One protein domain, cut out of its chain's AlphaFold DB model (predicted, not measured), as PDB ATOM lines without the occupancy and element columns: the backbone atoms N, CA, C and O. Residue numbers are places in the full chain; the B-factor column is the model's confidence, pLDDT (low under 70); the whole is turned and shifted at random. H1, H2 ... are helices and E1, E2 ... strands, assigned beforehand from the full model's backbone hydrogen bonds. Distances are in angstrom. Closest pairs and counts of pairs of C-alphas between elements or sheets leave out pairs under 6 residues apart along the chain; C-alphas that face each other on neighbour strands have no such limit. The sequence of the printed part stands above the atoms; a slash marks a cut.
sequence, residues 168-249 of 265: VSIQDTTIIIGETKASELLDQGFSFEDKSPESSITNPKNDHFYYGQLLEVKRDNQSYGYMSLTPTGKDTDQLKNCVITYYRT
ATOM      1  N   VAL A 168      41.959 -26.845 -43.584       71.19
ATOM      2  CA  VAL A 168      41.196 -28.077 -43.731       71.19
ATOM      3  C   VAL A 168      40.954 -28.288 -45.215       71.19
ATOM      4  O   VAL A 168      40.244 -27.511 -45.845       71.19
ATOM      5  N   SER A 169      41.531 -29.340 -45.787       75.06
ATOM      6  CA  SER A 169      41.224 -29.722 -47.164       75.06
ATOM      7  C   SER A 169      39.965 -30.582 -47.202       75.06
ATOM      8  O   SER A 169      39.915 -31.644 -46.581       75.06
ATOM      9  N   ILE A 170      38.954 -30.131 -47.943       72.62
ATOM     10  CA  ILE A 170      37.792 -30.932 -48.327       72.62
ATOM     11  C   ILE A 170      37.941 -31.219 -49.817       72.62
ATOM     12  O   ILE A 170      37.773 -30.322 -50.641       72.62
ATOM     13  N   GLN A 171      38.285 -32.466 -50.150       72.50
ATOM     14  CA  GLN A 171      38.673 -32.863 -51.509       72.50
ATOM     15  C   GLN A 171      39.802 -31.966 -52.055       72.50
ATOM     16  O   GLN A 171      40.892 -31.956 -51.485       72.50
ATOM     17  N   ASP A 172      39.521 -31.199 -53.110       74.69
ATOM     18  CA  ASP A 172      40.464 -30.314 -53.801       74.69
ATOM     19  C   ASP A 172      40.422 -28.864 -53.281       74.69
ATOM     20  O   ASP A 172      41.156 -28.002 -53.766       74.69
ATOM     21  N   THR A 173      39.572 -28.578 -52.291       75.69
ATOM     22  CA  THR A 173      39.372 -27.232 -51.746       75.69
ATOM     23  C   THR A 173      40.035 -27.101 -50.383       75.69
ATOM     24  O   THR A 173      39.652 -27.773 -49.425       75.69
ATOM     25  N   THR A 174      41.010 -26.201 -50.264       78.94
ATOM     26  CA  THR A 174      41.602 -25.839 -48.971       78.94
ATOM     27  C   THR A 174      40.781 -24.741 -48.306       78.94
ATOM     28  O   THR A 174      40.635 -23.652 -48.849       78.94
ATOM     29  N   ILE A 175      40.274 -25.029 -47.111       78.94
ATOM     30  CA  ILE A 175      39.468 -24.124 -46.295       78.94
ATOM     31  C   ILE A 175      40.308 -23.670 -45.115       78.94
ATOM     32  O   ILE A 175      40.720 -24.469 -44.278       78.94
ATOM     33  N   ILE A 176      40.541 -22.373 -45.027       78.88
ATOM     34  CA  ILE A 176      41.243 -21.734 -43.924       78.88
ATOM     35  C   ILE A 176      40.207 -21.281 -42.889       78.88
ATOM     36  O   ILE A 176      39.458 -20.323 -43.109       78.88
ATOM     37  N   ILE A 177      40.149 -21.984 -41.752       77.56
ATOM     38  CA  ILE A 177      39.187 -21.690 -40.681       77.56
ATOM     39  C   ILE A 177      39.441 -20.291 -40.109       77.56
ATOM     40  O   ILE A 177      40.525 -19.997 -39.616       77.56
ATOM     41  N   GLY A 178      38.418 -19.441 -40.138       71.38
ATOM     42  CA  GLY A 178      38.458 -18.049 -39.691       71.38
ATOM     43  C   GLY A 178      38.714 -17.035 -40.808       71.38
ATOM     44  O   GLY A 178      38.506 -15.846 -40.576       71.38
ATOM     45  N   GLU A 179      39.103 -17.480 -42.007       78.69
ATOM     46  CA  GLU A 179      39.398 -16.593 -43.145       78.69
ATOM     47  C   GLU A 179      38.528 -16.880 -44.374       78.69
ATOM     48  O   GLU A 179      38.076 -15.945 -45.032       78.69
ATOM     49  N   THR A 180      38.255 -18.155 -44.675       82.44
ATOM     50  CA  THR A 180      37.511 -18.537 -45.888       82.44
ATOM     51  C   THR A 180      36.058 -18.081 -45.808       82.44
ATOM     52  O   THR A 180      35.338 -18.398 -44.851       82.44
ATOM     53  N   LYS A 181      35.617 -17.349 -46.836       87.44
ATOM     54  CA  LYS A 181      34.222 -16.919 -46.978       87.44
ATOM     55  C   LYS A 181      33.356 -18.034 -47.539       87.44
ATOM     56  O   LYS A 181      33.785 -18.810 -48.390       87.44
ATOM     57  N   ALA A 182      32.088 -18.052 -47.140       86.94
ATOM     58  CA  ALA A 182      31.122 -18.994 -47.696       86.94
ATOM     59  C   ALA A 182      30.927 -18.814 -49.211       86.94
ATOM     60  O   ALA A 182      30.690 -19.796 -49.907       86.94
ATOM     61  N   SER A 183      31.067 -17.585 -49.730       86.75
ATOM     62  CA  SER A 183      31.021 -17.309 -51.173       86.75
ATOM     63  C   SER A 183      32.037 -18.131 -51.962       86.75
ATOM     64  O   SER A 183      31.697 -18.660 -53.009       86.75
ATOM     65  N   GLU A 184      33.249 -18.310 -51.433       88.25
ATOM     66  CA  GLU A 184      34.309 -19.063 -52.115       88.25
ATOM     67  C   GLU A 184      33.965 -20.550 -52.242       88.25
ATOM     68  O   GLU A 184      34.361 -21.194 -53.210       88.25
ATOM     69  N   LEU A 185      33.206 -21.097 -51.285       87.50
ATOM     70  CA  LEU A 185      32.692 -22.464 -51.359       87.50
ATOM     71  C   LEU A 185      31.483 -22.571 -52.291       87.50
ATOM     72  O   LEU A 185      31.395 -23.524 -53.064       87.50
ATOM     73  N   LEU A 186      30.582 -21.587 -52.269       88.00
ATOM     74  CA  LEU A 186      29.454 -21.522 -53.202       88.00
ATOM     75  C   LEU A 186      29.935 -21.472 -54.663       88.00
ATOM     76  O   LEU A 186      29.420 -22.213 -55.499       88.00
ATOM     77  N   ASP A 187      30.963 -20.670 -54.953       87.19
ATOM     78  CA  ASP A 187      31.569 -20.550 -56.288       87.19
ATOM     79  C   ASP A 187      32.220 -21.865 -56.755       87.19
ATOM     80  O   ASP A 187      32.298 -22.146 -57.951       87.19
ATOM     81  N   GLN A 188      32.648 -22.706 -55.809       86.25
ATOM     82  CA  GLN A 188      33.216 -24.033 -56.065       86.25
ATOM     83  C   GLN A 188      32.155 -25.148 -56.135       86.25
ATOM     84  O   GLN A 188      32.500 -26.324 -56.278       86.25
ATOM     85  N   GLY A 189      30.868 -24.793 -56.072       85.31
ATOM     86  CA  GLY A 189      29.745 -25.720 -56.222       85.31
ATOM     87  C   GLY A 189      29.303 -26.404 -54.928       85.31
ATOM     88  O   GLY A 189      28.517 -27.350 -54.986       85.31
ATOM     89  N   PHE A 190      29.782 -25.953 -53.764       88.25
ATOM     90  CA  PHE A 190      29.234 -26.395 -52.484       88.25
ATOM     91  C   PHE A 190      27.893 -25.707 -52.202       88.25
ATOM     92  O   PHE A 190      27.662 -24.562 -52.585       88.25
ATOM     93  N   SER A 191      27.008 -26.393 -51.488       88.50
ATOM     94  CA  SER A 191      25.735 -25.882 -50.986       88.50
ATOM     95  C   SER A 191      25.643 -26.061 -49.473       88.50
ATOM     96  O   SER A 191      26.264 -26.954 -48.893       88.50
ATOM     97  N   PHE A 192      24.870 -25.194 -48.822       88.75
ATOM     98  CA  PHE A 192      24.672 -25.210 -47.375       88.75
ATOM     99  C   PHE A 192      23.194 -25.430 -47.075       88.75
ATOM    100  O   PHE A 192      22.392 -24.596 -47.475       88.75
ATOM    101  N   GLU A 193      22.860 -26.536 -46.405       80.25
ATOM    102  CA  GLU A 193      21.551 -26.900 -45.821       80.25
ATOM    103  C   GLU A 193      20.342 -26.053 -46.282       80.25
ATOM    104  O   GLU A 193      19.865 -25.178 -45.560       80.25
ATOM    105  N   ASP A 194      19.885 -26.286 -47.517       79.19
ATOM    106  CA  ASP A 194      18.743 -25.624 -48.177       79.19
ATOM    107  C   ASP A 194      18.740 -24.076 -48.150       79.19
ATOM    108  O   ASP A 194      17.724 -23.431 -48.428       79.19
ATOM    109  N   LYS A 195      19.884 -23.448 -47.864       85.12
ATOM    110  CA  LYS A 195      20.075 -21.999 -47.857       85.12
ATOM    111  C   LYS A 195      20.677 -21.509 -49.167       85.12
ATOM    112  O   LYS A 195      21.654 -22.039 -49.689       85.12
ATOM    113  N   SER A 196      20.109 -20.418 -49.667       86.31
ATOM    114  CA  SER A 196      20.651 -19.669 -50.800       86.31
ATOM    115  C   SER A 196      21.768 -18.707 -50.361       86.31
ATOM    116  O   SER A 196      21.831 -18.339 -49.183       86.31
ATOM    117  N   PRO A 197      22.609 -18.212 -51.289       84.81
ATOM    118  CA  PRO A 197      23.655 -17.226 -50.984       84.81
ATOM    119  C   PRO A 197      23.148 -15.954 -50.283       84.81
ATOM    120  O   PRO A 197      23.868 -15.347 -49.492       84.81
ATOM    121  N   GLU A 198      21.895 -15.571 -50.549       87.88
ATOM    122  CA  GLU A 198      21.230 -14.393 -49.974       87.88
ATOM    123  C   GLU A 198      20.523 -14.680 -48.641       87.88
ATOM    124  O   GLU A 198      19.955 -13.775 -48.028       87.88
ATOM    125  N   SER A 199      20.529 -15.935 -48.185       87.81
ATOM    126  CA  SER A 199      19.857 -16.327 -46.948       87.81
ATOM    127  C   SER A 199      20.518 -15.684 -45.736       87.81
ATOM    128  O   SER A 199      21.741 -15.655 -45.615       87.81
ATOM    129  N   SER A 200      19.692 -15.205 -44.810       87.19
ATOM    130  CA  SER A 200      20.153 -14.590 -43.569       87.19
ATOM    131  C   SER A 200      20.759 -15.633 -42.623       87.19
ATOM    132  O   SER A 200      20.166 -16.692 -42.374       87.19
ATOM    133  N   ILE A 201      21.929 -15.311 -42.076       85.75
ATOM    134  CA  ILE A 201      22.630 -16.049 -41.029       85.75
ATOM    135  C   ILE A 201      22.709 -15.150 -39.803       85.75
ATOM    136  O   ILE A 201      23.266 -14.057 -39.860       85.75
ATOM    137  N   THR A 202      22.162 -15.621 -38.689       81.94
ATOM    138  CA  THR A 202      22.173 -14.899 -37.414       81.94
ATOM    139  C   THR A 202      23.068 -15.640 -36.437       81.94
ATOM    140  O   THR A 202      22.943 -16.855 -36.286       81.94
ATOM    141  N   ASN A 203      23.967 -14.919 -35.766       76.50
ATOM    142  CA  ASN A 203      24.774 -15.493 -34.696       76.50
ATOM    143  C   ASN A 203      23.976 -15.446 -33.381       76.50
ATOM    144  O   ASN A 203      23.762 -14.351 -32.858       76.50
ATOM    145  N   PRO A 204      23.554 -16.593 -32.819       66.00
ATOM    146  CA  PRO A 204      22.726 -16.609 -31.616       66.00
ATOM    147  C   PRO A 204      23.468 -16.150 -30.350       66.00
ATOM    148  O   PRO A 204      22.809 -15.896 -29.350       66.00
ATOM    149  N   LYS A 205      24.811 -16.040 -30.360       65.19
ATOM    150  CA  LYS A 205      25.650 -15.666 -29.194       65.19
ATOM    151  C   LYS A 205      25.389 -16.497 -27.921       65.19
ATOM    152  O   LYS A 205      25.714 -16.060 -26.823       65.19
ATOM    153  N   ASN A 206      24.815 -17.692 -28.061       61.31
ATOM    154  CA  ASN A 206      24.410 -18.529 -26.928       61.31
ATOM    155  C   ASN A 206      25.568 -19.319 -26.297       61.31
ATOM    156  O   ASN A 206      25.395 -19.867 -25.214       61.31
ATOM    157  N   ASP A 207      26.728 -19.393 -26.957       55.66
ATOM    158  CA  ASP A 207      27.889 -20.144 -26.484       55.66
ATOM    159  C   ASP A 207      29.179 -19.337 -26.707       55.66
ATOM    160  O   ASP A 207      29.359 -18.692 -27.741       55.66
ATOM    161  N   HIS A 208      30.083 -19.372 -25.727       54.06
ATOM    162  CA  HIS A 208      31.394 -18.724 -25.789       54.06
ATOM    163  C   HIS A 208      32.375 -19.426 -26.743       54.06
ATOM    164  O   HIS A 208      33.398 -18.835 -27.104       54.06
ATOM    165  N   PHE A 209      32.086 -20.667 -27.145       49.38
ATOM    166  CA  PHE A 209      32.972 -21.481 -27.982       49.38
ATOM    167  C   PHE A 209      32.505 -21.617 -29.435       49.38
ATOM    168  O   PHE A 209      33.341 -21.825 -30.314       49.38
ATOM    169  N   TYR A 210      31.206 -21.460 -29.709       53.97
ATOM    170  CA  TYR A 210      30.646 -21.590 -31.055       53.97
ATOM    171  C   TYR A 210      30.053 -20.267 -31.517       53.97
ATOM    172  O   TYR A 210      28.998 -19.828 -31.064       53.97
ATOM    173  N   TYR A 211      30.751 -19.644 -32.457       64.12
ATOM    174  CA  TYR A 211      30.296 -18.434 -33.120       64.12
ATOM    175  C   TYR A 211      29.584 -18.845 -34.410       64.12
ATOM    176  O   TYR A 211      30.165 -19.585 -35.206       64.12
ATOM    177  N   GLY A 212      28.343 -18.391 -34.606       72.94
ATOM    178  CA  GLY A 212      27.615 -18.559 -35.867       72.94
ATOM    179  C   GLY A 212      26.532 -19.642 -35.892       72.94
ATOM    180  O   GLY A 212      26.214 -20.271 -34.884       72.94
ATOM    181  N   GLN A 213      25.925 -19.811 -37.069       82.69
ATOM    182  CA  GLN A 213      24.917 -20.838 -37.332       82.69
ATOM    183  C   GLN A 213      25.596 -22.072 -37.937       82.69
ATOM    184  O   GLN A 213      26.271 -21.961 -38.961       82.69
ATOM    185  N   LEU A 214      25.405 -23.239 -37.317       84.88
ATOM    186  CA  LEU A 214      25.908 -24.515 -37.824       84.88
ATOM    187  C   LEU A 214      25.013 -25.001 -38.969       84.88
ATOM    188  O   LEU A 214      23.821 -25.190 -38.742       84.88
ATOM    189  N   LEU A 215      25.585 -25.199 -40.158       87.50
ATOM    190  CA  LEU A 215      24.895 -25.731 -41.335       87.50
ATOM    191  C   LEU A 215      25.641 -26.930 -41.916       87.50
ATOM    192  O   LEU A 215      26.873 -26.990 -41.884       87.50
ATOM    193  N   GLU A 216      24.894 -27.873 -42.478       87.25
ATOM    194  CA  GLU A 216      25.459 -28.977 -43.254       87.25
ATOM    195  C   GLU A 216      26.004 -28.485 -44.607       87.25
ATOM    196  O   GLU A 216      25.293 -27.813 -45.359       87.25
ATOM    197  N   VAL A 217      27.248 -28.847 -44.938       88.25
ATOM    198  CA  VAL A 217      27.875 -28.546 -46.234       88.25
ATOM    199  C   VAL A 217      27.797 -29.758 -47.163       88.25
ATOM    200  O   VAL A 217      28.195 -30.872 -46.808       88.25
ATOM    201  N   LYS A 218      27.284 -29.540 -48.375       87.00
ATOM    202  CA  LYS A 218      27.077 -30.571 -49.397       87.00
ATOM    203  C   LYS A 218      27.721 -30.169 -50.714       87.00
ATOM    204  O   LYS A 218      27.826 -28.993 -51.032       87.00
ATOM    205  N   ARG A 219      28.118 -31.158 -51.503       84.75
ATOM    206  CA  ARG A 219      28.493 -30.996 -52.914       84.75
ATOM    207  C   ARG A 219      28.126 -32.278 -53.642       84.75
ATOM    208  O   ARG A 219      28.320 -33.356 -53.087       84.75
ATOM    209  N   ASP A 220      27.522 -32.165 -54.819       81.31
ATOM    210  CA  ASP A 220      27.039 -33.314 -55.603       81.31
ATOM    211  C   ASP A 220      26.149 -34.277 -54.792       81.31
ATOM    212  O   ASP A 220      26.230 -35.497 -54.908       81.31
ATOM    213  N   ASN A 221      25.300 -33.712 -53.922       77.88
ATOM    214  CA  ASN A 221      24.416 -34.441 -53.003       77.88
ATOM    215  C   ASN A 221      25.139 -35.329 -51.960       77.88
ATOM    216  O   ASN A 221      24.492 -36.098 -51.245       77.88
ATOM    217  N   GLN A 222      26.462 -35.201 -51.829       81.81
ATOM    218  CA  GLN A 222      27.274 -35.821 -50.784       81.81
ATOM    219  C   GLN A 222      27.523 -34.824 -49.647       81.81
ATOM    220  O   GLN A 222      27.862 -33.665 -49.885       81.81
ATOM    221  N   SER A 223      27.356 -35.281 -48.405       82.88
ATOM    222  CA  SER A 223      27.635 -34.489 -47.202       82.88
ATOM    223  C   SER A 223      29.117 -34.537 -46.850       82.88
ATOM    224  O   SER A 223      29.699 -35.621 -46.745       82.88
ATOM    225  N   TYR A 224      29.712 -33.367 -46.628       80.56
ATOM    226  CA  TYR A 224      31.097 -33.224 -46.172       80.56
ATOM    227  C   TYR A 224      31.176 -32.834 -44.695       80.56
ATOM    228  O   TYR A 224      32.261 -32.621 -44.171       80.56
ATOM    229  N   GLY A 225      30.046 -32.795 -43.987       85.31
ATOM    230  CA  GLY A 225      29.984 -32.476 -42.564       85.31
ATOM    231  C   GLY A 225      29.289 -31.152 -42.295       85.31
ATOM    232  O   GLY A 225      28.430 -30.717 -43.058       85.31
ATOM    233  N   TYR A 226      29.645 -30.523 -41.178       85.56
ATOM    234  CA  TYR A 226      28.964 -29.335 -40.670       85.56
ATOM    235  C   TYR A 226      29.947 -28.184 -40.496       85.56
ATOM    236  O   TYR A 226      31.036 -28.370 -39.950       85.56
ATOM    237  N   MET A 227      29.549 -26.990 -40.921       86.88
ATOM    238  CA  MET A 227      30.330 -25.760 -40.796       86.88
ATOM    239  C   MET A 227      29.558 -24.714 -40.006       86.88
ATOM    240  O   MET A 227      28.357 -24.554 -40.201       86.88
ATOM    241  N   SER A 228      30.245 -23.987 -39.124       85.69
ATOM    242  CA  SER A 228      29.663 -22.808 -38.483       85.69
ATOM    243  C   SER A 228      29.957 -21.565 -39.309       85.69
ATOM    244  O   SER A 228      31.120 -21.239 -39.558       85.69
ATOM    245  N   LEU A 229      28.896 -20.877 -39.720       86.50
ATOM    246  CA  LEU A 229      28.954 -19.650 -40.502       86.50
ATOM    247  C   LEU A 229      28.714 -18.452 -39.593       86.50
ATOM    248  O   LEU A 229      27.662 -18.339 -38.959       86.50
ATOM    249  N   THR A 230      29.692 -17.551 -39.537       83.88
ATOM    250  CA  THR A 230      29.656 -16.381 -38.656       83.88
ATOM    251  C   THR A 230      29.619 -15.085 -39.465       83.88
ATOM    252  O   THR A 230      30.531 -14.840 -40.256       83.88
ATOM    253  N   PRO A 231      28.610 -14.226 -39.243       83.19
ATOM    254  CA  PRO A 231      28.608 -12.844 -39.713       83.19
ATOM    255  C   PRO A 231      29.820 -12.054 -39.198       83.19
ATOM    256  O   PRO A 231      30.135 -12.089 -38.006       83.19
ATOM    257  N   THR A 232      30.490 -11.297 -40.065       74.56
ATOM    258  CA  THR A 232      31.646 -10.478 -39.669       74.56
ATOM    259  C   THR A 232      31.195  -9.078 -39.243       74.56
ATOM    260  O   THR A 232      30.721  -8.286 -40.053       74.56
ATOM    261  N   GLY A 233      31.352  -8.747 -37.958       67.69
ATOM    262  CA  GLY A 233      31.126  -7.387 -37.438       67.69
ATOM    263  C   GLY A 233      29.660  -6.963 -37.255       67.69
ATOM    264  O   GLY A 233      29.410  -5.821 -36.874       67.69
ATOM    265  N   LYS A 234      28.694  -7.857 -37.494       74.81
ATOM    266  CA  LYS A 234      27.252  -7.648 -37.264       74.81
ATOM    267  C   LYS A 234      26.635  -8.893 -36.632       74.81
ATOM    268  O   LYS A 234      27.212  -9.972 -36.695       74.81
ATOM    269  N   ASP A 235      25.439  -8.760 -36.064       76.94
ATOM    270  CA  ASP A 235      24.727  -9.893 -35.452       76.94
ATOM    271  C   ASP A 235      24.040 -10.792 -36.491       76.94
ATOM    272  O   ASP A 235      23.699 -11.944 -36.219       76.94
ATOM    273  N   THR A 236      23.828 -10.273 -37.698       81.50
ATOM    274  CA  THR A 236      23.203 -10.975 -38.817       81.50
ATOM    275  C   THR A 236      23.785 -10.471 -40.134       81.50
ATOM    276  O   THR A 236      23.989  -9.265 -40.291       81.50
ATOM    277  N   ASP A 237      24.055 -11.382 -41.065       87.00
ATOM    278  CA  ASP A 237      24.504 -11.070 -42.427       87.00
ATOM    279  C   ASP A 237      24.028 -12.156 -43.409       87.00
ATOM    280  O   ASP A 237      23.497 -13.192 -43.004       87.00
ATOM    281  N   GLN A 238      24.181 -11.913 -44.705       89.69
ATOM    282  CA  GLN A 238      23.883 -12.884 -45.753       89.69
ATOM    283  C   GLN A 238      24.920 -14.011 -45.752       89.69
ATOM    284  O   GLN A 238      26.101 -13.779 -45.478       89.69
ATOM    285  N   LEU A 239      24.494 -15.223 -46.112       86.75
ATOM    286  CA  LEU A 239      25.336 -16.419 -46.109       86.75
ATOM    287  C   LEU A 239      26.645 -16.194 -46.865       86.75
ATOM    288  O   LEU A 239      27.707 -16.456 -46.310       86.75
ATOM    289  N   LYS A 240      26.588 -15.630 -48.078       86.06
ATOM    290  CA  LYS A 240      27.777 -15.352 -48.904       86.06
ATOM    291  C   LYS A 240      28.822 -14.450 -48.224       86.06
ATOM    292  O   LYS A 240      30.003 -14.553 -48.534       86.06
ATOM    293  N   ASN A 241      28.397 -13.588 -47.296       85.69
ATOM    294  CA  ASN A 241      29.268 -12.655 -46.574       85.69
ATOM    295  C   ASN A 241      29.829 -13.249 -45.271       85.69
ATOM    296  O   ASN A 241      30.659 -12.614 -44.623       85.69
ATOM    297  N   CYS A 242      29.377 -14.436 -44.865       86.69
ATOM    298  CA  CYS A 242      29.811 -15.073 -43.628       86.69
ATOM    299  C   CYS A 242      31.159 -15.782 -43.796       86.69
ATOM    300  O   CYS A 242      31.480 -16.316 -44.861       86.69
ATOM    301  N   VAL A 243      31.921 -15.834 -42.703       87.50
ATOM    302  CA  VAL A 243      33.181 -16.582 -42.607       87.50
ATOM    303  C   VAL A 243      32.970 -17.908 -41.888       87.50
ATOM    304  O   VAL A 243      32.135 -18.018 -40.984       87.50
ATOM    305  N   ILE A 244      33.738 -18.918 -42.282       86.81
ATOM    306  CA  ILE A 244      33.687 -20.251 -41.676       86.81
ATOM    307  C   ILE A 244      34.567 -20.249 -40.433       86.81
ATOM    308  O   ILE A 244      35.777 -20.074 -40.533       86.81
ATOM    309  N   THR A 245      33.984 -20.453 -39.257       80.50
ATOM    310  CA  THR A 245      34.706 -20.371 -37.969       80.50
ATOM    311  C   THR A 245      34.900 -21.720 -37.295       80.50
ATOM    312  O   THR A 245      35.704 -21.844 -36.374       80.50
ATOM    313  N   TYR A 246      34.183 -22.741 -37.754       78.81
ATOM    314  CA  TYR A 246      34.269 -24.091 -37.218       78.81
ATOM    315  C   TYR A 246      33.880 -25.103 -38.290       78.81
ATOM    316  O   TYR A 246      32.981 -24.845 -39.089       78.81
ATOM    317  N   TYR A 247      34.531 -26.262 -38.273       81.38
ATOM    318  CA  TYR A 247      34.221 -27.388 -39.143       81.38
ATOM    319  C   TYR A 247      34.210 -28.685 -38.337       81.38
ATOM    320  O   TYR A 247      35.098 -28.935 -37.519       81.38
ATOM    321  N   ARG A 248      33.201 -29.518 -38.584       78.75
ATOM    322  CA  ARG A 248      33.016 -30.825 -37.962       78.75
ATOM    323  C   ARG A 248      32.803 -31.880 -39.035       78.75
ATOM    324  O   ARG A 248      31.847 -31.798 -39.803       78.75
ATOM    325  N   THR A 249      33.641 -32.909 -39.021       75.12
ATOM    326  CA  THR A 249      33.530 -34.050 -39.932       75.12
ATOM    327  C   THR A 249      32.298 -34.920 -39.629       75.12
ATOM    328  O   THR A 249      31.831 -34.970 -38.481       75.12
TER     329      THR A 249
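This is residues 168 to 249 of the 265 residues of an uncharacterized protein of Streptococcus infantis SK970 (UniProt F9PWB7). A strongly twisted sheet of three strands, E4, E5 and E7, makes the core, with the short helix H1 beside it. Two small two-strand pairs lie farther out: the hairpin E1 and E2, and E3 with E6 near where E4 begins and E5 ends. The printed part has 82 residues, with one named helix and seven named strands along the chain as E1 E2 H1 E3 E4 E5 E6 E7; the class is mostly strand. The core sheet has the order E4 - E5 - E7, antiparallel. The whole is compact, with a radius of gyration of the C-alphas of 11.6 A and spans of 31 by 24 by 19 A.

E5, residues 222 to 230, is 23.0 A long and bends by 58 degrees at residue 225. E4, residues 213 to 219, is 18.9 A long. E7, residues 243 to 248, is 15.0 A long and ends with C-alpha 248 at (33.016, -30.825, -37.962). H1 is residues 182 to 187. E1 is residues 168 to 170, from C-alpha 168 at (41.196, -28.077, -43.731), E2 173 to 176, E3 200 to 202 and E6 236 to 238.

E4 and E5 are a hairpin, with N 215 and O 227 2.8 A apart. E5 and E7 are antiparallel at 134 degrees, with N 228 and O 246 2.9 A apart. H1 is on this sheet, at the sheet's level with a height of 2.3 A; its closest C-alphas to E7 are Ala 182 and Val 243, 6.0 A. Every O i to N i+4 pair in H1 is within hydrogen-bond range. In E3 and E6, antiparallel, N 201 and O 237 are 2.8 A apart; the closest C-alphas of E3 and E4 are Ile 201 and Gln 213, 6.5 A. In E1 and E2, N 168 and O 175 are 2.8 A apart; E2 and E7 are near each other.

The C-alphas farthest apart are those of His 208 and Asp 220, 33.5 A. The printed part has no cut. The link from H1 to E3 is long, 12 residues. Mean pLDDT of the printed part is 80.2; residues 204 to 211 and residue 233 are under 70.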